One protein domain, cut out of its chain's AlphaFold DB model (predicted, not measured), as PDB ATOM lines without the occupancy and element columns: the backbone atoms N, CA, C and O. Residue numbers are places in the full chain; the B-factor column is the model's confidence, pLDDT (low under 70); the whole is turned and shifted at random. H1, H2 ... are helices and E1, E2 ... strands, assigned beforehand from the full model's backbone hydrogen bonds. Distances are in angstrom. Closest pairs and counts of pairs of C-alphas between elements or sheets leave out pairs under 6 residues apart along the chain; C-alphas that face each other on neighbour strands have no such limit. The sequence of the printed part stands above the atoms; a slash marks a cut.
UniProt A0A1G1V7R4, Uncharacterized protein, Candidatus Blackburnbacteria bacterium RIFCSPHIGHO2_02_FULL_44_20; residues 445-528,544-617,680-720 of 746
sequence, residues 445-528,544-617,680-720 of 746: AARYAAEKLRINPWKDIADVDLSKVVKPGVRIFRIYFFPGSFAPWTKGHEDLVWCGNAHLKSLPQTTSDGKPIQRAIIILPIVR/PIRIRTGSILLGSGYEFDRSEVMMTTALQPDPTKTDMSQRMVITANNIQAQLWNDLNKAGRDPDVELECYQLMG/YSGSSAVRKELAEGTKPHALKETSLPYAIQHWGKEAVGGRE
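This is residues 445 to 528, 544 to 617 and 680 to 720 of the 746 residues of an uncharacterized protein of Candidatus Blackburnbacteria bacterium RIFCSPHIGHO2_02_FULL_44_20 (UniProt A0A1G1V7R4). A strongly twisted slab of four parallel strands has a helix over each face, H3 on one and H5 on the other. Toward one end of the long axis are H4, which grazes the sheet, and H7 beside it, running opposite ways, while H1 crosses H4 on another side and H6 stays off the sheet; the short H2 packs on H5. The printed part has 199 residues with seven named helices and four named strands, in the order H1 H2 E1 H3 E2 H4 E3 H5 E4 H6 H7, and the class is mixed, helices and strands. The sheet order is E3 E2 E1 E4. The whole is compact, with a radius of gyration of the C-alphas of 18.0 A, yet elongated in outline, spanning 56 by 36 by 32 A.

H1, residues 445 to 455, begins with C-alpha 445 at (205.913, 213.597, 187.199) and is 15.6 A long. H2 is residues 466 to 469. E1, residues 476 to 483, is 21.9 A long, from C-alpha 476 at (194.031, 182.097, 205.160). H3, residues 491 to 506, measures 22.7 A, and E2, residues 517 to 524, 21.9 A. H4 is residues 545 to 556, 16.0 A, and E3 is the short strand of residues 565 to 567. H5, residues 580 to 601, is the longest helix at 31.2 A, and E4, residues 609 to 616, is 22.7 A long. H6 is residues 683 to 691. H7, residues 704 to 720, is 23.4 A long, with a kink of 25 degrees near residue 713, and ends with C-alpha 720 at (234.418, 202.292, 189.009).

E3 and E4 are the edge strands. E2 and E1 are parallel neighbours at 22 degrees, with N 480 and O 520 2.8 A apart, within hydrogen-bond range. E1 and E4 stand at 28 degrees, with N 479 and O 611 at 2.8 A, and E3 and E2 at 39 degrees, with N 566 and O 521 at 2.9 A. E1, H3 and E2 form a strand-helix-strand unit, two parallel neighbours joined through a helix; E3, H5 and E4 form a split one, with E2 and E1 between its strands. Both crossovers are right-handed. With H3 and H5 on opposite faces, the arrangement is three layers. H3 runs along the strands, 9.1 A in height over the sheet, at 16 degrees to E1 on the local plane; its closest C-alphas to E2 are those of Leu 504 and Arg 519, 6.5 A. H5 runs slantwise at a height of 7.3 A, at 37 degrees to E1 on the local plane. With residues 594 to 599 alone it touches H2, where the C-alphas of Ser 467 and Leu 599 come closest, at 5.0 A. H4, the hub, touches H1 about perpendicular at 87 degrees, the closest C-alphas being those of Ala 449 and Leu 554, 5.7 A. It touches H7 at a shallow tilt of 8 degrees, opposite ways, with the C-alphas of Ser 551 and Ala 707 closest at 7.1 A. H3 and H4 only just touch, and only at their ends, with 3 pairs of C-alphas within 8 A, the closest those of Glu 494 and Ser 556, 6.7 A. H6 touches no helix. Every O i to N i+4 pair is within hydrogen-bond range in H1, H4, H5 and H6, against 11 of 12 in H3 and 11 of 13 in H7; H2 is too short for one.

The farthest C-alphas, those of Asp 513 and Glu 720, are 58.5 A apart. Residues 529 to 543 and 618 to 679 are not printed; the C-alpha gaps across these cuts are 9.5 A and 12.3 A. The links E3 to H5 and H6 to H7 are long. The mean pLDDT of the printed part is 75.0, and 65 residues are under 70, among them residues 680 to 720.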
ATOM      1  N   ALA A 445     206.509 214.867 186.773       59.72
ATOM      2  CA  ALA A 445     205.913 213.597 187.199       59.72
ATOM      3  C   ALA A 445     206.587 212.973 188.426       59.72
ATOM      4  O   ALA A 445     205.915 212.640 189.402       59.72
ATOM      5  N   ALA A 446     207.918 212.870 188.402       64.31
ATOM      6  CA  ALA A 446     208.691 212.294 189.500       64.31
ATOM      7  C   ALA A 446     208.533 213.102 190.798       64.31
ATOM      8  O   ALA A 446     208.401 212.526 191.873       64.31
ATOM      9  N   ARG A 447     208.455 214.438 190.695       69.44
ATOM     10  CA  ARG A 447     208.189 215.316 191.847       69.44
ATOM     11  C   ARG A 447     206.792 215.097 192.407       69.44
ATOM     12  O   ARG A 447     206.630 215.007 193.616       69.44
ATOM     13  N   TYR A 448     205.790 214.976 191.540       70.31
ATOM     14  CA  TYR A 448     204.427 214.676 191.968       70.31
ATOM     15  C   TYR A 448     204.336 213.308 192.667       70.31
ATOM     16  O   TYR A 448     203.719 213.202 193.726       70.31
ATOM     17  N   ALA A 449     204.983 212.273 192.121       71.00
ATOM     18  CA  ALA A 449     205.048 210.951 192.741       71.00
ATOM     19  C   ALA A 449     205.775 210.984 194.098       71.00
ATOM     20  O   ALA A 449     205.265 210.438 195.077       71.00
ATOM     21  N   ALA A 450     206.908 211.685 194.188       73.19
ATOM     22  CA  ALA A 450     207.632 211.891 195.442       73.19
ATOM     23  C   ALA A 450     206.779 212.638 196.479       73.19
ATOM     24  O   ALA A 450     206.696 212.222 197.628       73.19
ATOM     25  N   GLU A 451     206.052 213.681 196.080       75.25
ATOM     26  CA  GLU A 451     205.148 214.402 196.979       75.25
ATOM     27  C   GLU A 451     204.029 213.495 197.523       75.25
ATOM     28  O   GLU A 451     203.658 213.579 198.693       75.25
ATOM     29  N   LYS A 452     203.523 212.554 196.719       74.56
ATOM     30  CA  LYS A 452     202.576 211.538 197.208       74.56
ATOM     31  C   LYS A 452     203.219 210.547 198.174       74.56
ATOM     32  O   LYS A 452     202.607 210.236 199.197       74.56
ATOM     33  N   LEU A 453     204.444 210.103 197.896       77.00
ATOM     34  CA  LEU A 453     205.229 209.286 198.826       77.00
ATOM     35  C   LEU A 453     205.522 210.034 200.137       77.00
ATOM     36  O   LEU A 453     205.608 209.401 201.183       77.00
ATOM     37  N   ARG A 454     205.611 211.369 200.113       80.75
ATOM     38  CA  ARG A 454     205.767 212.198 201.316       80.75
ATOM     39  C   ARG A 454     204.524 212.139 202.198       80.75
ATOM     40  O   ARG A 454     204.636 211.968 203.406       80.75
ATOM     41  N   ILE A 455     203.344 212.272 201.586       82.19
ATOM     42  CA  ILE A 455     202.051 212.246 202.290       82.19
ATOM     43  C   ILE A 455     201.771 210.853 202.860       82.19
ATOM     44  O   ILE A 455     201.290 210.723 203.981       82.19
ATOM     45  N   ASN A 456     202.061 209.810 202.086       79.50
ATOM     46  CA  ASN A 456     201.865 208.431 202.497       79.50
ATOM     47  C   ASN A 456     203.118 207.625 202.123       79.50
ATOM     48  O   ASN A 456     203.205 207.147 200.990       79.50
ATOM     49  N   PRO A 457     204.092 207.432 203.024       83.75
ATOM     50  CA  PRO A 457     205.336 206.733 202.706       83.75
ATOM     51  C   PRO A 457     205.126 205.229 202.563       83.75
ATOM     52  O   PRO A 457     204.439 204.608 203.375       83.75
ATOM     53  N   TRP A 458     205.710 204.635 201.520       86.88
ATOM     54  CA  TRP A 458     205.716 203.182 201.373       86.88
ATOM     55  C   TRP A 458     206.623 202.577 202.446       86.88
ATOM     56  O   TRP A 458     207.748 203.045 202.632       86.88
ATOM     57  N   LYS A 459     206.132 201.554 203.144       88.06
ATOM     58  CA  LYS A 459     206.879 200.828 204.176       88.06
ATOM     59  C   LYS A 459     207.280 199.454 203.660       88.06
ATOM     60  O   LYS A 459     206.527 198.850 202.894       88.06
ATOM     61  N   ASP A 460     208.454 198.981 204.064       90.31
ATOM     62  CA  ASP A 460     208.787 197.565 203.896       90.31
ATOM     63  C   ASP A 460     207.774 196.738 204.695       90.31
ATOM     64  O   ASP A 460     207.373 197.165 205.777       90.31
ATOM     65  N   ILE A 461     207.362 195.568 204.198       91.12
ATOM     66  CA  ILE A 461     206.471 194.677 204.958       91.12
ATOM     67  C   ILE A 461     207.046 194.343 206.346       91.12
ATOM     68  O   ILE A 461     206.284 194.219 207.298       91.12
ATOM     69  N   ALA A 462     208.377 194.291 206.477       88.88
ATOM     70  CA  ALA A 462     209.060 194.090 207.755       88.88
ATOM     71  C   ALA A 462     208.716 195.172 208.799       88.88
ATOM     72  O   ALA A 462     208.742 194.910 209.996       88.88
ATOM     73  N   ASP A 463     208.371 196.377 208.335       90.31
ATOM     74  CA  ASP A 463     208.034 197.538 209.163       90.31
ATOM     75  C   ASP A 463     206.508 197.721 209.329       90.31
ATOM     76  O   ASP A 463     206.048 198.698 209.937       90.31
ATOM     77  N   VAL A 464     205.698 196.839 208.734       90.06
ATOM     78  CA  VAL A 464     204.231 196.898 208.767       90.06
ATOM     79  C   VAL A 464     203.700 195.942 209.828       90.06
ATOM     80  O   VAL A 464     204.002 194.758 209.820       90.06
ATOM     81  N   ASP A 465     202.839 196.456 210.703       91.62
ATOM     82  CA  ASP A 465     202.051 195.639 211.627       91.62
ATOM     83  C   ASP A 465     200.979 194.867 210.843       91.62
ATOM     84  O   ASP A 465     199.955 195.433 210.433       91.62
ATOM     85  N   LEU A 466     201.225 193.575 210.611       91.75
ATOM     86  CA  LEU A 466     200.359 192.737 209.779       91.75
ATOM     87  C   LEU A 466     198.981 192.507 210.409       91.75
ATOM     88  O   LEU A 466     198.019 192.243 209.685       91.75
ATOM     89  N   SER A 467     198.830 192.717 211.720       90.62
ATOM     90  CA  SER A 467     197.524 192.660 212.388       90.62
ATOM     91  C   SER A 467     196.572 193.772 211.932       90.62
ATOM     92  O   SER A 467     195.355 193.629 212.047       90.62
ATOM     93  N   LYS A 468     197.097 194.872 211.375       90.88
ATOM     94  CA  LYS A 468     196.296 195.964 210.795       90.88
ATOM     95  C   LYS A 468     196.004 195.765 209.310       90.88
ATOM     96  O   LYS A 468     195.108 196.414 208.779       90.88
ATOM     97  N   VAL A 469     196.755 194.885 208.650       90.19
ATOM     98  CA  VAL A 469     196.587 194.547 207.230       90.19
ATOM     99  C   VAL A 469     195.604 193.393 207.060       90.19
ATOM    100  O   VAL A 469     194.704 193.457 206.222       90.19
ATOM    101  N   VAL A 470     195.760 192.339 207.860       90.56
ATOM    102  CA  VAL A 470     194.904 191.155 207.792       90.56
ATOM    103  C   VAL A 470     193.582 191.447 208.489       90.56
ATOM    104  O   VAL A 470     193.545 191.713 209.691       90.56
ATOM    105  N   LYS A 471     192.470 191.386 207.755       89.44
ATOM    106  CA  LYS A 471     191.134 191.685 208.291       89.44
ATOM    107  C   LYS A 471     190.735 190.687 209.391       89.44
ATOM    108  O   LYS A 471     191.137 189.523 209.336       89.44
ATOM    109  N   PRO A 472     189.962 191.106 210.410       86.56
ATOM    110  CA  PRO A 472     189.414 190.187 211.407       86.56
ATOM    111  C   PRO A 472     188.626 189.042 210.757       86.56
ATOM    112  O   PRO A 472     187.903 189.262 209.789       86.56
ATOM    113  N   GLY A 473     188.769 187.823 211.285       85.31
ATOM    114  CA  GLY A 473     188.072 186.630 210.786       85.31
ATOM    115  C   GLY A 473     188.718 185.938 209.580       85.31
ATOM    116  O   GLY A 473     188.300 184.835 209.237       85.31
ATOM    117  N   VAL A 474     189.748 186.531 208.967       90.62
ATOM    118  CA  VAL A 474     190.567 185.852 207.950       90.62
ATOM    119  C   VAL A 474     191.254 184.641 208.572       90.62
ATOM    120  O   VAL A 474     191.833 184.742 209.651       90.62
ATOM    121  N   ARG A 475     191.181 183.503 207.879       92.19
ATOM    122  CA  ARG A 475     191.813 182.237 208.270       92.19
ATOM    123  C   ARG A 475     192.972 181.854 207.365       92.19
ATOM    124  O   ARG A 475     193.870 181.154 207.810       92.19
ATOM    125  N   ILE A 476     192.963 182.336 206.125       92.12
ATOM    126  CA  ILE A 476     194.031 182.097 205.160       92.12
ATOM    127  C   ILE A 476     194.465 183.429 204.560       92.12
ATOM    128  O   ILE A 476     193.648 184.182 204.022       92.12
ATOM    129  N   PHE A 477     195.761 183.706 204.619       92.69
ATOM    130  CA  PHE A 477     196.397 184.826 203.947       92.69
ATOM    131  C   PHE A 477     197.189 184.306 202.743       92.69
ATOM    132  O   PHE A 477     198.235 183.686 202.885       92.69
ATOM    133  N   ARG A 478     196.678 184.523 201.530       92.81
ATOM    134  CA  ARG A 478     197.332 184.076 200.292       92.81
ATOM    135  C   ARG A 478     198.169 185.196 199.704       92.81
ATOM    136  O   ARG A 478     197.629 186.242 199.335       92.81
ATOM    137  N   ILE A 479     199.465 184.966 199.552       92.31
ATOM    138  CA  ILE A 479     200.381 185.931 198.952       92.31
ATOM    139  C   ILE A 479     200.824 185.482 197.562       92.31
ATOM    140  O   ILE A 479     201.214 184.339 197.345       92.31
ATOM    141  N   TYR A 480     200.776 186.405 196.609       91.62
ATOM    142  CA  TYR A 480     201.245 186.213 195.245       91.62
ATOM    143  C   TYR A 480     202.525 187.011 195.073       91.62
ATOM    144  O   TYR A 480     202.520 188.242 195.025       91.62
ATOM    145  N   PHE A 481     203.647 186.311 195.016       89.12
ATOM    146  CA  PHE A 481     204.930 186.955 194.822       89.12
ATOM    147  C   PHE A 481     205.087 187.392 193.373       89.12
ATOM    148  O   PHE A 481     205.014 186.576 192.454       89.12
ATOM    149  N   PHE A 482     205.349 188.681 193.195       87.06
ATOM    150  CA  PHE A 482     205.771 189.262 191.936       87.06
ATOM    151  C   PHE A 482     207.277 189.544 192.007       87.06
ATOM    152  O   PHE A 482     207.676 190.567 192.581       87.06
ATOM    153  N   PRO A 483     208.141 188.656 191.481       76.81
ATOM    154  CA  PRO A 483     209.548 188.989 191.330       76.81
ATOM    155  C   PRO A 483     209.646 190.187 190.375       76.81
ATOM    156  O   PRO A 483     209.113 190.162 189.269       76.81
ATOM    157  N   GLY A 484     210.255 191.281 190.834       69.12
ATOM    158  CA  GLY A 484     210.414 192.509 190.055       69.12
ATOM    159  C   GLY A 484     211.304 192.302 188.824       69.12
ATOM    160  O   GLY A 484     211.679 191.193 188.483       69.12
ATOM    161  N   SER A 485     211.706 193.377 188.146       63.44
ATOM    162  CA  SER A 485     212.543 193.275 186.938       63.44
ATOM    163  C   SER A 485     214.019 193.606 187.187       63.44
ATOM    164  O   SER A 485     214.360 194.339 188.112       63.44
ATOM    165  N   PHE A 486     214.908 193.092 186.324       62.22
ATOM    166  CA  PHE A 486     216.323 193.499 186.236       62.22
ATOM    167  C   PHE A 486     216.500 194.951 185.767       62.22
ATOM    168  O   PHE A 486     217.478 195.616 186.106       62.22
ATOM    169  N   ALA A 487     215.554 195.428 184.963       61.25
ATOM    170  CA  ALA A 487     215.457 196.792 184.467       61.25
ATOM    171  C   ALA A 487     214.549 197.645 185.383       61.25
ATOM    172  O   ALA A 487     213.813 197.074 186.198       61.25
ATOM    173  N   PRO A 488     214.572 198.984 185.242       64.62
ATOM    174  CA  PRO A 488     213.655 199.881 185.944       64.62
ATOM    175  C   PRO A 488     212.194 199.437 185.839       64.62
ATOM    176  O   PRO A 488     211.799 198.782 184.872       64.62
ATOM    177  N   TRP A 489     211.396 199.818 186.835       73.44
ATOM    178  CA  TRP A 489     209.951 199.628 186.798       73.44
ATOM    179  C   TRP A 489     209.373 200.267 185.536       73.44
ATOM    180  O   TRP A 489     209.679 201.416 185.211       73.44
ATOM    181  N   THR A 490     208.545 199.510 184.827       69.56
ATOM    182  CA  THR A 490     207.932 199.931 183.561       69.56
ATOM    183  C   THR A 490     206.422 199.943 183.716       69.56
ATOM    184  O   THR A 490     205.891 199.315 184.638       69.56
ATOM    185  N   LYS A 491     205.724 200.605 182.788       68.44
ATOM    186  CA  LYS A 491     204.261 200.562 182.741       68.44
ATOM    187  C   LYS A 491     203.740 199.128 182.628       68.44
ATOM    188  O   LYS A 491     202.826 198.763 183.356       68.44
ATOM    189  N   GLY A 492     204.418 198.282 181.847       69.25
ATOM    190  CA  GLY A 492     204.129 196.851 181.791       69.25
ATOM    191  C   GLY A 492     204.127 196.182 183.171       69.25
ATOM    192  O   GLY A 492     203.179 195.479 183.489       69.25
ATOM    193  N   HIS A 493     205.122 196.430 184.034       75.44
ATOM    194  CA  HIS A 493     205.129 195.856 185.390       75.44
ATOM    195  C   HIS A 493     203.963 196.348 186.254       75.44
ATOM    196  O   HIS A 493     203.349 195.565 186.977       75.44
ATOM    197  N   GLU A 494     203.642 197.637 186.158       77.25
ATOM    198  CA  GLU A 494     202.491 198.218 186.842       77.25
ATOM    199  C   GLU A 494     201.179 197.553 186.412       77.25
ATOM    200  O   GLU A 494     200.354 197.204 187.256       77.25
ATOM    201  N   ASP A 495     201.014 197.326 185.111       74.50
ATOM    202  CA  ASP A 495     199.825 196.694 184.559       74.50
ATOM    203  C   ASP A 495     199.705 195.223 184.953       74.50
ATOM    204  O   ASP A 495     198.598 194.783 185.247       74.50
ATOM    205  N   LEU A 496     200.814 194.480 185.056       79.00
ATOM    206  CA  LEU A 496     200.801 193.105 185.576       79.00
ATOM    207  C   LEU A 496     200.273 193.056 187.009       79.00
ATOM    208  O   LEU A 496     199.393 192.253 187.312       79.00
ATOM    209  N   VAL A 497     200.797 193.918 187.890       82.94
ATOM    210  CA  VAL A 497     200.360 193.979 189.293       82.94
ATOM    211  C   VAL A 497     198.902 194.406 189.374       82.94
ATOM    212  O   VAL A 497     198.141 193.853 190.162       82.94
ATOM    213  N   TRP A 498     198.485 195.352 188.534       81.88
ATOM    214  CA  TRP A 498     197.105 195.809 188.493       81.88
ATOM    215  C   TRP A 498     196.141 194.715 188.010       81.88
ATOM    216  O   TRP A 498     195.160 194.428 188.695       81.88
ATOM    217  N   CYS A 499     196.428 194.066 186.877       80.44
ATOM    218  CA  CYS A 499     195.604 192.987 186.325       80.44
ATOM    219  C   CYS A 499     195.576 191.776 187.262       80.44
ATOM    220  O   CYS A 499     194.510 191.202 187.490       80.44
ATOM    221  N   GLY A 500     196.726 191.439 187.854       84.50
ATOM    222  CA  GLY A 500     196.839 190.434 188.902       84.50
ATOM    223  C   GLY A 500     195.929 190.770 190.079       84.50
ATOM    224  O   GLY A 500     195.052 189.979 190.406       84.50
ATOM    225  N   ASN A 501     196.047 191.971 190.657       87.19
ATOM    226  CA  ASN A 501     195.234 192.373 191.807       87.19
ATOM    227  C   ASN A 501     193.731 192.348 191.482       87.19
ATOM    228  O   ASN A 501     192.929 191.814 192.246       87.19
ATOM    229  N   ALA A 502     193.343 192.862 190.311       83.00
ATOM    230  CA  ALA A 502     191.958 192.830 189.851       83.00
ATOM    231  C   ALA A 502     191.424 191.394 189.694       83.00
ATOM    232  O   ALA A 502     190.245 191.143 189.947       83.00
ATOM    233  N   HIS A 503     192.266 190.440 189.290       84.88
ATOM    234  CA  HIS A 503     191.881 189.034 189.227       84.88
ATOM    235  C   HIS A 503     191.765 188.404 190.620       84.88
ATOM    236  O   HIS A 503     190.760 187.754 190.904       84.88
ATOM    237  N   LEU A 504     192.709 188.665 191.525       87.12
ATOM    238  CA  LEU A 504     192.660 188.152 192.899       87.12
ATOM    239  C   LEU A 504     191.382 188.572 193.643       87.12
ATOM    240  O   LEU A 504     190.842 187.790 194.426       87.12
ATOM    241  N   LYS A 505     190.858 189.770 193.360       85.00
ATOM    242  CA  LYS A 505     189.569 190.245 193.893       85.00
ATOM    243  C   LYS A 505     188.361 189.470 193.368       85.00
ATOM    244  O   LYS A 505     187.371 189.354 194.079       85.00
ATOM    245  N   SER A 506     188.443 188.941 192.147       79.38
ATOM    246  CA  SER A 506     187.362 188.154 191.534       79.38
ATOM    247  C   SER A 506     187.325 186.688 191.979       79.38
ATOM    248  O   SER A 506     186.317 186.021 191.772       79.38
ATOM    249  N   LEU A 507     188.398 186.178 192.591       82.94
ATOM    250  CA  LEU A 507     188.445 184.801 193.085       82.94
ATOM    251  C   LEU A 507     187.537 184.609 194.317       82.94
ATOM    252  O   LEU A 507     187.302 185.569 195.056       82.94
ATOM    253  N   PRO A 508     187.070 183.376 194.605       84.00
ATOM    254  CA  PRO A 508     186.294 183.086 195.810       84.00
ATOM    255  C   PRO A 508     187.010 183.559 197.080       84.00
ATOM    256  O   PRO A 508     188.173 183.227 197.311       84.00
ATOM    257  N   GLN A 509     186.336 184.338 197.924       86.88
ATOM    258  CA  GLN A 509     186.916 184.875 199.169       86.88
ATOM    259  C   GLN A 509     186.787 183.906 200.355       86.88
ATOM    260  O   GLN A 509     187.133 184.248 201.481       86.88
ATOM    261  N   THR A 510     186.318 182.687 200.098       88.56
ATOM    262  CA  THR A 510     186.240 181.588 201.057       88.56
ATOM    263  C   THR A 510     186.716 180.298 200.402       88.56
ATOM    264  O   THR A 510     186.525 180.106 199.201       88.56
ATOM    265  N   THR A 511     187.323 179.407 201.177       84.88
ATOM    266  CA  THR A 511     187.606 178.029 200.748       84.88
ATOM    267  C   THR A 511     186.323 177.203 200.628       84.88
ATOM    268  O   THR A 511     185.246 177.631 201.051       84.88
ATOM    269  N   SER A 512     186.432 175.982 200.093       82.19
ATOM    270  CA  SER A 512     185.323 175.020 200.018       82.19
ATOM    271  C   SER A 512     184.769 174.613 201.389       82.19
ATOM    272  O   SER A 512     183.591 174.295 201.493       82.19
ATOM    273  N   ASP A 513     185.592 174.645 202.442       85.44
ATOM    274  CA  ASP A 513     185.194 174.429 203.842       85.44
ATOM    275  C   ASP A 513     184.744 175.723 204.555       85.44
ATOM    276  O   ASP A 513     184.536 175.725 205.766       85.44
ATOM    277  N   GLY A 514     184.566 176.829 203.820       85.31
ATOM    278  CA  GLY A 514     183.987 178.078 204.327       85.31
ATOM    279  C   GLY A 514     184.954 179.003 205.073       85.31
ATOM    280  O   GLY A 514     184.516 179.992 205.661       85.31
ATOM    281  N   LYS A 515     186.265 178.733 205.055       88.44
ATOM    282  CA  LYS A 515     187.269 179.581 205.718       88.44
ATOM    283  C   LYS A 515     187.497 180.875 204.927       88.44
ATOM    284  O   LYS A 515     187.792 180.791 203.734       88.44
ATOM    285  N   PRO A 516     187.416 182.064 205.553       92.31
ATOM    286  CA  PRO A 516     187.674 183.331 204.869       92.31
ATOM    287  C   PRO A 516     189.137 183.491 204.438       92.31
ATOM    288  O   PRO A 516     190.061 183.263 205.225       92.31
ATOM    289  N   ILE A 517     189.330 183.942 203.200       92.38
ATOM    290  CA  ILE A 517     190.623 184.143 202.546       92.38
ATOM    291  C   ILE A 517     190.841 185.640 202.302       92.38
ATOM    292  O   ILE A 517     189.960 186.319 201.777       92.38
ATOM    293  N   GLN A 518     192.040 186.143 202.595       92.69
ATOM    294  CA  GLN A 518     192.518 187.437 202.101       92.69
ATOM    295  C   GLN A 518     193.711 187.226 201.170       92.69
ATOM    296  O   GLN A 518     194.571 186.393 201.437       92.69
ATOM    297  N   ARG A 519     193.764 187.987 200.073       92.94
ATOM    298  CA  ARG A 519     194.812 187.887 199.049       92.94
ATOM    299  C   ARG A 519     195.629 189.168 198.980       92.94
ATOM    300  O   ARG A 519     195.060 190.251 199.089       92.94
ATOM    301  N   ALA A 520     196.932 189.038 198.761       92.75
ATOM    302  CA  ALA A 520     197.821 190.169 198.527       92.75
ATOM    303  C   ALA A 520     198.911 189.826 197.505       92.75
ATOM    304  O   ALA A 520     199.291 188.668 197.343       92.75
ATOM    305  N   ILE A 521     199.446 190.840 196.833       92.62
ATOM    306  CA  ILE A 521     200.636 190.753 195.989       92.62
ATOM    307  C   ILE A 521     201.829 191.273 196.780       92.62
ATOM    308  O   ILE A 521     201.771 192.353 197.368       92.62
ATOM    309  N   ILE A 522     202.936 190.536 196.758       91.88
ATOM    310  CA  ILE A 522     204.202 190.989 197.332       91.88
ATOM    311  C   ILE A 522     205.221 191.151 196.214       91.88
ATOM    312  O   ILE A 522     205.659 190.180 195.600       91.88
ATOM    313  N   ILE A 523     205.615 192.396 195.964       89.56
ATOM    314  CA  ILE A 523     206.677 192.734 195.026       89.56
ATOM    315  C   ILE A 523     208.018 192.399 195.684       89.56
ATOM    316  O   ILE A 523     208.354 192.925 196.747       89.56
ATOM    317  N   LEU A 524     208.792 191.538 195.029       87.12
ATOM    318  CA  LEU A 524     210.146 191.166 195.425       87.12
ATOM    319  C   LEU A 524     211.131 191.719 194.398       87.12
ATOM    320  O   LEU A 524     211.371 191.071 193.376       87.12
ATOM    321  N   PRO A 525     211.712 192.912 194.613       81.00
ATOM    322  CA  PRO A 525     212.710 193.451 193.701       81.00
ATOM    323  C   PRO A 525     213.832 192.434 193.461       81.00
ATOM    324  O   PRO A 525     214.317 191.802 194.400       81.00
ATOM    325  N   ILE A 526     214.267 192.266 192.211       74.25
ATOM    326  CA  ILE A 526     215.379 191.356 191.926       74.25
ATOM    327  C   ILE A 526     216.659 191.935 192.524       74.25
ATOM    328  O   ILE A 526     217.049 193.060 192.218       74.25
ATOM    329  N   VAL A 527     217.327 191.149 193.363       67.94
ATOM    330  CA  VAL A 527     218.534 191.577 194.077       67.94
ATOM    331  C   VAL A 527     219.819 191.080 193.391       67.94
ATOM    332  O   VAL A 527     220.836 191.759 193.459       67.94
ATOM    333  N   ARG A 528     219.775 189.968 192.638       59.56
ATOM    334  CA  ARG A 528     220.944 189.371 191.959       59.56
ATOM    335  C   ARG A 528     220.738 189.165 190.460       59.56
ATOM    336  O   ARG A 528     219.622 188.899 190.038       59.56
ATOM    337  N   PRO A 544     221.895 199.150 190.302       68.69
ATOM    338  CA  PRO A 544     221.836 198.842 191.729       68.69
ATOM    339  C   PRO A 544     220.399 198.577 192.213       68.69
ATOM    340  O   PRO A 544     219.428 199.104 191.657       68.69
ATOM    341  N   ILE A 545     220.253 197.794 193.289       73.12
ATOM    342  CA  ILE A 545     218.953 197.498 193.922       73.12
ATOM    343  C   ILE A 545     218.231 198.774 194.375       73.12
ATOM    344  O   ILE A 545     217.030 198.906 194.157       73.12
ATOM    345  N   ARG A 546     218.977 199.760 194.887       73.94
ATOM    346  CA  ARG A 546     218.472 201.085 195.267       73.94
ATOM    347  C   ARG A 546     217.739 201.779 194.118       73.94
ATOM    348  O   ARG A 546     216.633 202.278 194.306       73.94
ATOM    349  N   ILE A 547     218.318 201.755 192.914       70.44
ATOM    350  CA  ILE A 547     217.712 202.361 191.718       70.44
ATOM    351  C   ILE A 547     216.446 201.606 191.314       70.44
ATOM    352  O   ILE A 547     215.428 202.228 191.016       70.44
ATOM    353  N   ARG A 548     216.475 200.267 191.340       75.75
ATOM    354  CA  ARG A 548     215.294 199.454 191.017       75.75
ATOM    355  C   ARG A 548     214.154 199.715 191.987       75.75
ATOM    356  O   ARG A 548     213.069 200.068 191.538       75.75
ATOM    357  N   THR A 549     214.392 199.608 193.288       80.06
ATOM    358  CA  THR A 549     213.357 199.848 194.297       80.06
ATOM    359  C   THR A 549     212.859 201.291 194.254       80.06
ATOM    360  O   THR A 549     211.654 201.502 194.299       80.06
ATOM    361  N   GLY A 550     213.738 202.280 194.060       78.31
ATOM    362  CA  GLY A 550     213.329 203.674 193.856       78.31
ATOM    363  C   GLY A 550     212.433 203.849 192.625       78.31
ATOM    364  O   GLY A 550     211.410 204.524 192.697       78.31
ATOM    365  N   SER A 551     212.752 203.171 191.515       75.44
ATOM    366  CA  SER A 551     211.899 203.169 190.320       75.44
ATOM    367  C   SER A 551     210.546 202.495 190.563       75.44
ATOM    368  O   SER A 551     209.536 202.989 190.066       75.44
ATOM    369  N   ILE A 552     210.508 201.417 191.361       79.62
ATOM    370  CA  ILE A 552     209.264 200.762 191.781       79.62
ATOM    371  C   ILE A 552     208.441 201.749 192.600       79.62
ATOM    372  O   ILE A 552     207.308 202.001 192.229       79.62
ATOM    373  N   LEU A 553     209.011 202.366 193.638       80.00
ATOM    374  CA  LEU A 553     208.316 203.329 194.498       80.00
ATOM    375  C   LEU A 553     207.753 204.521 193.722       80.00
ATOM    376  O   LEU A 553     206.603 204.901 193.929       80.00
ATOM    377  N   LEU A 554     208.536 205.103 192.814       75.44
ATOM    378  CA  LEU A 554     208.077 206.208 191.973       75.44
ATOM    379  C   LEU A 554     207.003 205.763 190.974       75.44
ATOM    380  O   LEU A 554     206.094 206.534 190.681       75.44
ATOM    381  N   GLY A 555     207.089 204.529 190.470       71.00
ATOM    382  CA  GLY A 555     206.144 203.962 189.512       71.00
ATOM    383  C   GLY A 555     204.854 203.413 190.130       71.00
ATOM    384  O   GLY A 555     203.811 203.475 189.486       71.00
ATOM    385  N   SER A 556     204.901 202.913 191.366       68.69
ATOM    386  CA  SER A 556     203.794 202.263 192.082       68.69
ATOM    387  C   SER A 556     203.150 203.152 193.151       68.69
ATOM    388  O   SER A 556     202.030 202.878 193.588       68.69
ATOM    389  N   GLY A 557     203.842 204.215 193.578       58.81
ATOM    390  CA  GLY A 557     203.642 204.915 194.851       58.81
ATOM    391  C   GLY A 557     202.295 205.592 195.100       58.81
ATOM    392  O   GLY A 557     202.082 206.113 196.193       58.81
ATOM    393  N   TYR A 558     201.378 205.593 194.135       58.16
ATOM    394  CA  TYR A 558     200.212 206.474 194.135       58.16
ATOM    395  C   TYR A 558     198.856 205.777 193.894       58.16
ATOM    396  O   TYR A 558     197.835 206.457 193.995       58.16
ATOM    397  N   GLU A 559     198.785 204.459 193.631       64.50
ATOM    398  CA  GLU A 559     197.485 203.805 193.332       64.50
ATOM    399  C   GLU A 559     197.184 202.502 194.049       64.50
ATOM    400  O   GLU A 559     196.008 202.174 194.204       64.50
ATOM    401  N   PHE A 560     198.201 201.746 194.454       76.38
ATOM    402  CA  PHE A 560     197.927 200.457 195.058       76.38
ATOM    403  C   PHE A 560     197.509 200.611 196.515       76.38
ATOM    404  O   PHE A 560     198.152 201.324 197.294       76.38
ATOM    405  N   ASP A 561     196.434 199.911 196.873       82.81
ATOM    406  CA  ASP A 561     196.105 199.675 198.267       82.81
ATOM    407  C   ASP A 561     197.249 198.870 198.887       82.81
ATOM    408  O   ASP A 561     197.569 197.767 198.449       82.81
ATOM    409  N   ARG A 562     197.891 199.444 199.901       81.88
ATOM    410  CA  ARG A 562     199.073 198.855 200.542       81.88
ATOM    411  C   ARG A 562     198.734 197.693 201.464       81.88
ATOM    412  O   ARG A 562     199.646 197.039 201.953       81.88
ATOM    413  N   SER A 563     197.448 197.439 201.696       83.00
ATOM    414  CA  SER A 563     196.974 196.199 202.307       83.00
ATOM    415  C   SER A 563     196.843 195.050 201.297       83.00
ATOM    416  O   SER A 563     196.794 193.888 201.696       83.00
ATOM    417  N   GLU A 564     196.833 195.363 199.997       88.56
ATOM    418  CA  GLU A 564     196.681 194.401 198.900       88.56
ATOM    419  C   GLU A 564     197.958 194.246 198.070       88.56
ATOM    420  O   GLU A 564     198.189 193.189 197.498       88.56
ATOM    421  N   VAL A 565     198.800 195.279 197.987       90.75
ATOM    422  CA  VAL A 565     200.079 195.247 197.274       90.75
ATOM    423  C   VAL A 565     201.168 195.799 198.179       90.75
ATOM    424  O   VAL A 565     201.193 196.981 198.519       90.75
ATOM    425  N   MET A 566     202.103 194.934 198.540       91.00
ATOM    426  CA  MET A 566     203.216 195.242 199.429       91.00
ATOM    427  C   MET A 566     204.544 194.999 198.720       91.00
ATOM    428  O   MET A 566     204.609 194.422 197.636       91.00
ATOM    429  N   MET A 567     205.627 195.454 199.338       90.25
ATOM    430  CA  MET A 567     206.981 195.221 198.856       90.25
ATOM    431  C   MET A 567     207.875 194.916 200.045       90.25
ATOM    432  O   MET A 567     207.704 195.501 201.115       90.25
ATOM    433  N   THR A 568     208.844 194.031 199.848       89.62
ATOM    434  CA  THR A 568     209.872 193.801 200.855       89.62
ATOM    435  C   THR A 568     211.244 193.726 200.240       89.62
ATOM    436  O   THR A 568     211.436 193.215 199.140       89.62
ATOM    437  N   THR A 569     212.193 194.258 200.981       85.38
ATOM    438  CA  THR A 569     213.629 194.178 200.758       85.38
ATOM    439  C   THR A 569     214.282 193.542 201.986       85.38
ATOM    440  O   THR A 569     215.126 192.667 201.841       85.38
ATOM    441  N   ALA A 570     213.800 193.862 203.191       84.31
ATOM    442  CA  ALA A 570     214.376 193.401 204.451       84.31
ATOM    443  C   ALA A 570     214.145 191.911 204.762       84.31
ATOM    444  O   ALA A 570     215.003 191.283 205.375       84.31
ATOM    445  N   LEU A 571     213.018 191.321 204.344       85.56
ATOM    446  CA  LEU A 571     212.719 189.906 204.625       85.56
ATOM    447  C   LEU A 571     213.322 188.937 203.600       85.56
ATOM    448  O   LEU A 571     213.074 187.727 203.656       85.56
ATOM    449  N   GLN A 572     214.079 189.455 202.635       83.19
ATOM    450  CA  GLN A 572     214.765 188.641 201.644       83.19
ATOM    451  C   GLN A 572     216.102 188.155 202.216       83.19
ATOM    452  O   GLN A 572     216.838 188.961 202.786       83.19
ATOM    453  N   PRO A 573     216.447 186.862 202.084       76.38
ATOM    454  CA  PRO A 573     217.733 186.384 202.569       76.38
ATOM    455  C   PRO A 573     218.862 186.907 201.680       76.38
ATOM    456  O   PRO A 573     218.625 187.399 200.571       76.38
ATOM    457  N   ASP A 574     220.093 186.760 202.174       70.19
ATOM    458  CA  ASP A 574     221.304 187.167 201.470       70.19
ATOM    459  C   ASP A 574     221.283 186.622 200.029       70.19
ATOM    460  O   ASP A 574     221.392 185.408 199.810       70.19
ATOM    461  N   PRO A 575     221.160 187.506 199.023       62.78
ATOM    462  CA  PRO A 575     221.059 187.092 197.635       62.78
ATOM    463  C   PRO A 575     222.340 186.372 197.213       62.78
ATOM    464  O   PRO A 575     222.330 185.652 196.217       62.78
ATOM    465  N   THR A 576     223.447 186.543 197.958       60.78
ATOM    466  CA  THR A 576     224.725 185.947 197.613       60.78
ATOM    467  C   THR A 576     224.781 184.431 197.777       60.78
ATOM    468  O   THR A 576     225.584 183.759 197.122       60.78
ATOM    469  N   LYS A 577     223.879 183.891 198.596       66.19
ATOM    470  CA  LYS A 577     223.911 182.505 199.066       66.19
ATOM    471  C   LYS A 577     222.698 181.694 198.627       66.19
ATOM    472  O   LYS A 577     222.652 180.499 198.890       66.19
ATOM    473  N   THR A 578     221.720 182.334 197.991       68.50
ATOM    474  CA  THR A 578     220.390 181.749 197.822       68.50
ATOM    475  C   THR A 578     219.802 182.116 196.458       68.50
ATOM    476  O   THR A 578     219.801 183.289 196.069       68.50
ATOM    477  N   ASP A 579     219.301 181.124 195.718       69.81
ATOM    478  CA  ASP A 579     218.597 181.346 194.449       69.81
ATOM    479  C   ASP A 579     217.209 181.991 194.652       69.81
ATOM    480  O   ASP A 579     216.737 182.161 195.776       69.81
ATOM    481  N   MET A 580     216.539 182.393 193.566       71.25
ATOM    482  CA  MET A 580     215.243 183.085 193.650       71.25
ATOM    483  C   MET A 580     214.128 182.229 194.276       71.25
ATOM    484  O   MET A 580     213.313 182.754 195.034       71.25
ATOM    485  N   SER A 581     214.083 180.930 193.984       68.88
ATOM    486  CA  SER A 581     213.034 180.027 194.471       68.88
ATOM    487  C   SER A 581     213.142 179.853 195.986       68.88
ATOM    488  O   SER A 581     212.169 180.032 196.719       68.88
ATOM    489  N   GLN A 582     214.355 179.589 196.468       75.62
ATOM    490  CA  GLN A 582     214.660 179.489 197.892       75.62
ATOM    491  C   GLN A 582     214.473 180.829 198.616       75.62
ATOM    492  O   GLN A 582     213.956 180.859 199.733       75.62
ATOM    493  N   ARG A 583     214.816 181.953 197.971       78.31
ATOM    494  CA  ARG A 583     214.565 183.301 198.510       78.31
ATOM    495  C   ARG A 583     213.090 183.526 198.799       78.31
ATOM    496  O   ARG A 583     212.762 183.987 199.884       78.31
ATOM    497  N   MET A 584     212.211 183.157 197.872       79.94
ATOM    498  CA  MET A 584     210.768 183.289 198.065       79.94
ATOM    499  C   MET A 584     210.251 182.442 199.228       79.94
ATOM    500  O   MET A 584     209.448 182.932 200.015       79.94
ATOM    501  N   VAL A 585     210.735 181.203 199.368       83.62
ATOM    502  CA  VAL A 585     210.370 180.324 200.493       83.62
ATOM    503  C   VAL A 585     210.815 180.924 201.825       83.62
ATOM    504  O   VAL A 585     210.029 180.999 202.764       83.62
ATOM    505  N   ILE A 586     212.055 181.406 201.910       87.25
ATOM    506  CA  ILE A 586     212.571 182.020 203.138       87.25
ATOM    507  C   ILE A 586     211.814 183.314 203.455       87.25
ATOM    508  O   ILE A 586     211.421 183.527 204.599       87.25
ATOM    509  N   THR A 587     211.546 184.155 202.453       89.31
ATOM    510  CA  THR A 587     210.743 185.369 202.632       89.31
ATOM    511  C   THR A 587     209.325 185.046 203.096       89.31
ATOM    512  O   THR A 587     208.842 185.701 204.013       89.31
ATOM    513  N   ALA A 588     208.680 184.019 202.541       90.38
ATOM    514  CA  ALA A 588     207.378 183.546 203.008       90.38
ATOM    515  C   ALA A 588     207.413 183.106 204.477       90.38
ATOM    516  O   ALA A 588     206.574 183.537 205.260       90.38
ATOM    517  N   ASN A 589     208.414 182.317 204.872       91.81
ATOM    518  CA  ASN A 589     208.570 181.872 206.258       91.81
ATOM    519  C   ASN A 589     208.775 183.053 207.217       91.81
ATOM    520  O   ASN A 589     208.189 183.084 208.298       91.81
ATOM    521  N   ASN A 590     209.562 184.051 206.805       93.06
ATOM    522  CA  ASN A 590     209.762 185.273 207.580       93.06
ATOM    523  C   ASN A 590     208.454 186.070 207.723       93.06
ATOM    524  O   ASN A 590     208.147 186.547 208.814       93.06
ATOM    525  N   ILE A 591     207.660 186.169 206.651       93.69
ATOM    526  CA  ILE A 591     206.335 186.807 206.682       93.69
ATOM    527  C   ILE A 591     205.384 186.034 207.597       93.69
ATOM    528  O   ILE A 591     204.698 186.660 208.396       93.69
ATOM    529  N   GLN A 592     205.360 184.698 207.536       93.75
ATOM    530  CA  GLN A 592     204.519 183.873 208.409       93.75
ATOM    531  C   GLN A 592     204.881 184.071 209.882       93.75
ATOM    532  O   GLN A 592     204.003 184.264 210.721       93.75
ATOM    533  N   ALA A 593     206.177 184.074 210.200       93.19
ATOM    534  CA  ALA A 593     206.650 184.319 211.557       93.19
ATOM    535  C   ALA A 593     206.259 185.722 212.048       93.19
ATOM    536  O   ALA A 593     205.828 185.883 213.191       93.19
ATOM    537  N   GLN A 594     206.375 186.742 211.193       94.00
ATOM    538  CA  GLN A 594     205.935 188.097 211.519       94.00
ATOM    539  C   GLN A 594     204.416 188.167 211.714       94.00
ATOM    540  O   GLN A 594     203.963 188.721 212.711       94.00
ATOM    541  N   LEU A 595     203.635 187.556 210.819       93.94
ATOM    542  CA  LEU A 595     202.175 187.520 210.882       93.94
ATOM    543  C   LEU A 595     201.689 186.908 212.200       93.94
ATOM    544  O   LEU A 595     200.870 187.512 212.890       93.94
ATOM    545  N   TRP A 596     202.240 185.752 212.572       94.12
ATOM    546  CA  TRP A 596     201.935 185.078 213.833       94.12
ATOM    547  C   TRP A 596     202.245 185.971 215.042       94.12
ATOM    548  O   TRP A 596     201.415 186.135 215.938       94.12
ATOM    549  N   ASN A 597     203.422 186.605 215.049       94.38
ATOM    550  CA  ASN A 597     203.837 187.503 216.126       94.38
ATOM    551  C   ASN A 597     202.926 188.733 216.248       94.38
ATOM    552  O   ASN A 597     202.552 189.111 217.359       94.38
ATOM    553  N   ASP A 598     202.578 189.365 215.130       94.81
ATOM    554  CA  ASP A 598     201.766 190.582 215.110       94.81
ATOM    555  C   ASP A 598     200.314 190.295 215.512       94.81
ATOM    556  O   ASP A 598     199.732 191.044 216.300       94.81
ATOM    557  N   LEU A 599     199.737 189.181 215.046       93.12
ATOM    558  CA  LEU A 599     198.397 188.751 215.457       93.12
ATOM    559  C   LEU A 599     198.337 188.427 216.954       93.12
ATOM    560  O   LEU A 599     197.437 188.919 217.638       93.12
ATOM    561  N   ASN A 600     199.330 187.705 217.482       92.38
ATOM    562  CA  ASN A 600     199.423 187.412 218.914       92.38
ATOM    563  C   ASN A 600     199.526 188.675 219.767       92.38
ATOM    564  O   ASN A 600     198.807 188.820 220.754       92.38
ATOM    565  N   LYS A 601     200.387 189.623 219.375       93.31
ATOM    566  CA  LYS A 601     200.510 190.916 220.067       93.31
ATOM    567  C   LYS A 601     199.200 191.703 220.055       93.31
ATOM    568  O   LYS A 601     198.916 192.415 221.013       93.31
ATOM    569  N   ALA A 602     198.405 191.567 218.996       90.62
ATOM    570  CA  ALA A 602     197.093 192.194 218.873       90.62
ATOM    571  C   ALA A 602     195.964 191.430 219.599       90.62
ATOM    572  O   ALA A 602     194.809 191.845 219.506       90.62
ATOM    573  N   GLY A 603     196.259 190.321 220.292       87.56
ATOM    574  CA  GLY A 603     195.251 189.483 220.952       87.56
ATOM    575  C   GLY A 603     194.288 188.809 219.969       87.56
ATOM    576  O   GLY A 603     193.145 188.515 220.318       87.56
ATOM    577  N   ARG A 604     194.722 188.623 218.720       86.19
ATOM    578  CA  ARG A 604     193.956 187.973 217.658       86.19
ATOM    579  C   ARG A 604     194.426 186.540 217.486       86.19
ATOM    580  O   ARG A 604     195.557 186.206 217.815       86.19
ATOM    581  N   ASP A 605     193.541 185.725 216.930       77.44
ATOM    582  CA  ASP A 605     193.834 184.336 216.609       77.44
ATOM    583  C   ASP A 605     195.042 184.244 215.650       77.44
ATOM    584  O   ASP A 605     194.967 184.793 214.541       77.44
ATOM    585  N   PRO A 606     196.159 183.630 216.077       76.12
ATOM    586  CA  PRO A 606     197.380 183.549 215.290       76.12
ATOM    587  C   PRO A 606     197.370 182.387 214.289       76.12
ATOM    588  O   PRO A 606     198.301 182.296 213.486       76.12
ATOM    589  N   ASP A 607     196.339 181.532 214.297       81.56
ATOM    590  CA  ASP A 607     196.211 180.359 213.422       81.56
ATOM    591  C   ASP A 607     195.774 180.749 211.995       81.56
ATOM    592  O   ASP A 607     194.945 180.094 211.358       81.56
ATOM    593  N   VAL A 608     196.309 181.861 211.485       87.00
ATOM    594  CA  VAL A 608     196.164 182.261 210.086       87.00
ATOM    595  C   VAL A 608     197.218 181.524 209.266       87.00
ATOM    596  O   VAL A 608     198.424 181.684 209.471       87.00
ATOM    597  N   GLU A 609     196.754 180.717 208.320       89.75
ATOM    598  CA  GLU A 609     197.609 179.985 207.389       89.75
ATOM    599  C   GLU A 609     198.098 180.915 206.271       89.75
ATOM    600  O   GLU A 609     197.304 181.650 205.681       89.75
ATOM    601  N   LEU A 610     199.397 180.886 205.962       90.62
ATOM    602  CA  LEU A 610     199.963 181.590 204.811       90.62
ATOM    603  C   LEU A 610     200.186 180.619 203.660       90.62
ATOM    604  O   LEU A 610     200.980 179.686 203.762       90.62
ATOM    605  N   GLU A 611     199.563 180.913 202.527       90.06
ATOM    606  CA  GLU A 611     199.812 180.202 201.276       90.06
ATOM    607  C   GLU A 611     200.514 181.134 200.285       90.06
ATOM    608  O   GLU A 611     200.224 182.330 200.220       90.06
ATOM    609  N   CYS A 612     201.449 180.594 199.503       88.31
ATOM    610  CA  CYS A 612     202.314 181.390 198.637       88.31
ATOM    611  C   CYS A 612     202.265 180.906 197.192       88.31
ATOM    612  O   CYS A 612     202.591 179.756 196.901       88.31
ATOM    613  N   TYR A 613     201.969 181.831 196.288       87.00
ATOM    614  CA  TYR A 613     201.859 181.604 194.853       87.00
ATOM    615  C   TYR A 613     202.746 182.575 194.080       87.00
ATOM    616  O   TYR A 613     203.318 183.514 194.641       87.00
ATOM    617  N   GLN A 614     202.866 182.357 192.772       84.25
ATOM    618  CA  GLN A 614     203.595 183.258 191.887       84.25
ATOM    619  C   GLN A 614     202.650 184.049 190.986       84.25
ATOM    620  O   GLN A 614     201.694 183.506 190.435       84.25
ATOM    621  N   LEU A 615     202.979 185.324 190.795       86.19
ATOM    622  CA  LEU A 615     202.493 186.146 189.696       86.19
ATOM    623  C   LEU A 615     203.670 186.364 188.744       86.19
ATOM    624  O   LEU A 615     204.638 187.027 189.116       86.19
ATOM    625  N   MET A 616     203.616 185.796 187.540       80.12
ATOM    626  CA  MET A 616     204.771 185.769 186.637       80.12
ATOM    627  C   MET A 616     204.438 186.196 185.209       80.12
ATOM    628  O   MET A 616     203.290 186.134 184.773       80.12
ATOM    629  N   GLY A 617     205.463 186.638 184.479       77.56
ATOM    630  CA  GLY A 617     205.397 186.842 183.032       77.56
ATOM    631  C   GLY A 617     205.910 185.616 182.264       77.56
ATOM    632  O   GLY A 617     206.582 184.767 182.850       77.56
ATOM    633  N   TYR A 680     204.166 196.369 174.680       41.94
ATOM    634  CA  TYR A 680     205.548 195.875 174.627       41.94
ATOM    635  C   TYR A 680     206.602 196.435 175.617       41.94
ATOM    636  O   TYR A 680     207.760 196.040 175.538       41.94
ATOM    637  N   SER A 681     206.271 197.314 176.571       45.09
ATOM    638  CA  SER A 681     207.199 197.876 177.573       45.09
ATOM    639  C   SER A 681     207.588 196.870 178.669       45.09
ATOM    640  O   SER A 681     207.857 197.218 179.822       45.09
ATOM    641  N   GLY A 682     207.647 195.587 178.313       46.19
ATOM    642  CA  GLY A 682     208.400 194.616 179.078       46.19
ATOM    643  C   GLY A 682     209.861 195.054 179.151       46.19
ATOM    644  O   GLY A 682     210.393 195.728 178.264       46.19
ATOM    645  N   SER A 683     210.538 194.637 180.214       44.84
ATOM    646  CA  SER A 683     211.963 194.911 180.379       44.84
ATOM    647  C   SER A 683     212.771 194.491 179.140       44.84
ATOM    648  O   SER A 683     213.736 195.153 178.792       44.84
ATOM    649  N   SER A 684     212.404 193.421 178.422       44.16
ATOM    650  CA  SER A 684     213.108 192.924 177.222       44.16
ATOM    651  C   SER A 684     213.153 193.916 176.054       44.16
ATOM    652  O   SER A 684     214.241 194.147 175.528       44.16
ATOM    653  N   ALA A 685     212.030 194.520 175.670       47.62
ATOM    654  CA  ALA A 685     211.979 195.427 174.526       47.62
ATOM    655  C   ALA A 685     212.573 196.798 174.834       47.62
ATOM    656  O   ALA A 685     213.366 197.308 174.051       47.62
ATOM    657  N   VAL A 686     212.302 197.326 176.030       51.34
ATOM    658  CA  VAL A 686     212.985 198.519 176.547       51.34
ATOM    659  C   VAL A 686     214.501 198.304 176.537       51.34
ATOM    660  O   VAL A 686     215.260 199.155 176.086       51.34
ATOM    661  N   ARG A 687     214.962 197.121 176.959       50.62
ATOM    662  CA  ARG A 687     216.383 196.748 176.896       50.62
ATOM    663  C   ARG A 687     216.909 196.585 175.462       50.62
ATOM    664  O   ARG A 687     218.125 196.581 175.306       50.62
ATOM    665  N   LYS A 688     216.059 196.363 174.455       49.84
ATOM    666  CA  LYS A 688     216.452 196.274 173.040       49.84
ATOM    667  C   LYS A 688     216.582 197.673 172.441       49.84
ATOM    668  O   LYS A 688     217.642 197.999 171.929       49.84
ATOM    669  N   GLU A 689     215.585 198.528 172.653       51.00
ATOM    670  CA  GLU A 689     215.601 199.935 172.231       51.00
ATOM    671  C   GLU A 689     216.787 200.701 172.849       51.00
ATOM    672  O   GLU A 689     217.503 201.418 172.146       51.00
ATOM    673  N   LEU A 690     217.067 200.470 174.140       49.41
ATOM    674  CA  LEU A 690     218.226 201.041 174.837       49.41
ATOM    675  C   LEU A 690     219.563 200.500 174.315       49.41
ATOM    676  O   LEU A 690     220.526 201.258 174.228       49.41
ATOM    677  N   ALA A 691     219.636 199.214 173.960       48.34
ATOM    678  CA  ALA A 691     220.839 198.627 173.364       48.34
ATOM    679  C   ALA A 691     221.098 199.157 171.944       48.34
ATOM    680  O   ALA A 691     222.246 199.294 171.537       48.34
ATOM    681  N   GLU A 692     220.036 199.503 171.219       50.88
ATOM    682  CA  GLU A 692     220.087 200.116 169.889       50.88
ATOM    683  C   GLU A 692     220.352 201.636 169.947       50.88
ATOM    684  O   GLU A 692     220.382 202.302 168.913       50.88
ATOM    685  N   GLY A 693     220.552 202.210 171.142       44.66
ATOM    686  CA  GLY A 693     220.814 203.642 171.337       44.66
ATOM    687  C   GLY A 693     219.618 204.541 171.010       44.66
ATOM    688  O   GLY A 693     219.753 205.765 170.934       44.66
ATOM    689  N   THR A 694     218.440 203.952 170.816       46.78
ATOM    690  CA  THR A 694     217.205 204.681 170.537       46.78
ATOM    691  C   THR A 694     216.558 205.132 171.840       46.78
ATOM    692  O   THR A 694     216.677 204.479 172.876       46.78
ATOM    693  N   LYS A 695     215.881 206.286 171.811       47.50
ATOM    694  CA  LYS A 695     215.049 206.723 172.936       47.50
ATOM    695  C   LYS A 695     213.781 205.865 172.935       47.50
ATOM    696  O   LYS A 695     213.015 205.986 171.980       47.50
ATOM    697  N   PRO A 696     213.538 205.045 173.965       48.34
ATOM    698  CA  PRO A 696     212.381 204.158 173.977       48.34
ATOM    699  C   PRO A 696     211.074 204.954 173.937       48.34
ATOM    700  O   PRO A 696     210.916 205.917 174.695       48.34
ATOM    701  N   HIS A 697     210.141 204.564 173.066       43.56
ATOM    702  CA  HIS A 697     208.853 205.257 172.904       43.56
ATOM    703  C   HIS A 697     208.026 205.217 174.199       43.56
ATOM    704  O   HIS A 697     207.521 206.245 174.644       43.56
ATOM    705  N   ALA A 698     207.982 204.052 174.849       43.94
ATOM    706  CA  ALA A 698     207.161 203.768 176.031       43.94
ATOM    707  C   ALA A 698     207.734 204.293 177.354       43.94
ATOM    708  O   ALA A 698     207.247 203.958 178.432       43.94
ATOM    709  N   LEU A 699     208.829 205.045 177.298       48.28
ATOM    710  CA  LEU A 699     209.497 205.472 178.506       48.28
ATOM    711  C   LEU A 699     209.273 206.952 178.831       48.28
ATOM    712  O   LEU A 699     209.692 207.379 179.885       48.28
ATOM    713  N   LYS A 700     208.644 207.779 178.001       44.19
ATOM    714  CA  LYS A 700     208.972 209.213 177.986       44.19
ATOM    715  C   LYS A 700     208.900 210.039 179.284       44.19
ATOM    716  O   LYS A 700     209.735 210.934 179.351       44.19
ATOM    717  N   GLU A 701     208.089 209.792 180.330       50.50
ATOM    718  CA  GLU A 701     207.967 210.855 181.362       50.50
ATOM    719  C   GLU A 701     207.814 210.574 182.865       50.50
ATOM    720  O   GLU A 701     208.063 211.512 183.622       50.50
ATOM    721  N   THR A 702     207.503 209.383 183.388       46.38
ATOM    722  CA  THR A 702     207.227 209.291 184.850       46.38
ATOM    723  C   THR A 702     208.381 208.837 185.735       46.38
ATOM    724  O   THR A 702     208.560 209.377 186.827       46.38
ATOM    725  N   SER A 703     209.212 207.912 185.258       49.66
ATOM    726  CA  SER A 703     210.405 207.403 185.960       49.66
ATOM    727  C   SER A 703     211.680 207.485 185.110       49.66
ATOM    728  O   SER A 703     212.780 207.209 185.592       49.66
ATOM    729  N   LEU A 704     211.549 207.881 183.841       46.56
ATOM    730  CA  LEU A 704     212.552 207.660 182.809       46.56
ATOM    731  C   LEU A 704     213.767 208.569 182.829       46.56
ATOM    732  O   LEU A 704     214.862 208.026 182.690       46.56
ATOM    733  N   PRO A 705     213.645 209.907 182.923       46.50
ATOM    734  CA  PRO A 705     214.830 210.750 182.845       46.50
ATOM    735  C   PRO A 705     215.830 210.355 183.932       46.50
ATOM    736  O   PRO A 705     217.010 210.203 183.645       46.50
ATOM    737  N   TYR A 706     215.328 210.033 185.127       46.59
ATOM    738  CA  TYR A 706     216.123 209.482 186.216       46.59
ATOM    739  C   TYR A 706     216.598 208.055 185.947       46.59
ATOM    740  O   TYR A 706     217.789 207.789 186.070       46.59
ATOM    741  N   ALA A 707     215.706 207.143 185.545       49.47
ATOM    742  CA  ALA A 707     216.088 205.767 185.269       49.47
ATOM    743  C   ALA A 707     217.183 205.700 184.201       49.47
ATOM    744  O   ALA A 707     218.185 205.074 184.463       49.47
ATOM    745  N   ILE A 708     217.102 206.395 183.065       48.72
ATOM    746  CA  ILE A 708     218.184 206.418 182.062       48.72
ATOM    747  C   ILE A 708     219.428 207.156 182.571       48.72
ATOM    748  O   ILE A 708     220.540 206.646 182.420       48.72
ATOM    749  N   GLN A 709     219.269 208.343 183.171       48.44
ATOM    750  CA  GLN A 709     220.402 209.162 183.609       48.44
ATOM    751  C   GLN A 709     221.208 208.483 184.715       48.44
ATOM    752  O   GLN A 709     222.433 208.554 184.685       48.44
ATOM    753  N   HIS A 710     220.544 207.817 185.658       46.66
ATOM    754  CA  HIS A 710     221.191 207.138 186.772       46.66
ATOM    755  C   HIS A 710     221.486 205.678 186.453       46.66
ATOM    756  O   HIS A 710     222.576 205.242 186.755       46.66
ATOM    757  N   TRP A 711     220.632 204.911 185.773       49.62
ATOM    758  CA  TRP A 711     220.970 203.524 185.410       49.62
ATOM    759  C   TRP A 711     222.197 203.462 184.502       49.62
ATOM    760  O   TRP A 711     223.094 202.678 184.778       49.62
ATOM    761  N   GLY A 712     222.295 204.328 183.486       50.81
ATOM    762  CA  GLY A 712     223.468 204.377 182.612       50.81
ATOM    763  C   GLY A 712     224.733 204.873 183.323       50.81
ATOM    764  O   GLY A 712     225.800 204.296 183.141       50.81
ATOM    765  N   LYS A 713     224.631 205.916 184.163       48.66
ATOM    766  CA  LYS A 713     225.796 206.523 184.840       48.66
ATOM    767  C   LYS A 713     226.203 205.824 186.137       48.66
ATOM    768  O   LYS A 713     227.386 205.768 186.422       48.66
ATOM    769  N   GLU A 714     225.271 205.276 186.909       49.78
ATOM    770  CA  GLU A 714     225.536 204.531 188.149       49.78
ATOM    771  C   GLU A 714     225.852 203.058 187.882       49.78
ATOM    772  O   GLU A 714     226.647 202.495 188.622       49.78
ATOM    773  N   ALA A 715     225.323 202.416 186.827       48.31
ATOM    774  CA  ALA A 715     225.812 201.077 186.458       48.31
ATOM    775  C   ALA A 715     227.282 201.135 186.005       48.31
ATOM    776  O   ALA A 715     228.076 200.255 186.336       48.31
ATOM    777  N   VAL A 716     227.665 202.207 185.300       47.53
ATOM    778  CA  VAL A 716     229.054 202.467 184.896       47.53
ATOM    779  C   VAL A 716     229.894 202.999 186.069       47.53
ATOM    780  O   VAL A 716     230.979 202.491 186.318       47.53
ATOM    781  N   GLY A 717     229.390 203.952 186.852       50.06
ATOM    782  CA  GLY A 717     230.111 204.557 187.979       50.06
ATOM    783  C   GLY A 717     230.162 203.688 189.241       50.06
ATOM    784  O   GLY A 717     231.051 203.850 190.070       50.06
ATOM    785  N   GLY A 718     229.234 202.749 189.423       51.12
ATOM    786  CA  GLY A 718     229.276 201.760 190.503       51.12
ATOM    787  C   GLY A 718     230.345 200.691 190.271       51.12
ATOM    788  O   GLY A 718     230.999 200.247 191.212       51.12
ATOM    789  N   ARG A 719     230.614 200.374 188.997       50.53
ATOM    790  CA  ARG A 719     231.754 199.554 188.563       50.53
ATOM    791  C   ARG A 719     233.093 200.214 188.895       50.53
ATOM    792  O   ARG A 719     234.015 199.526 189.314       50.53
ATOM    793  N   GLU A 720     233.197 201.528 188.713       52.06
ATOM    794  CA  GLU A 720     234.418 202.292 189.009       52.06
ATOM    795  C   GLU A 720     234.656 202.474 190.516       52.06
ATOM    796  O   GLU A 720     235.794 202.659 190.939       52.06
TER     797      GLU A 720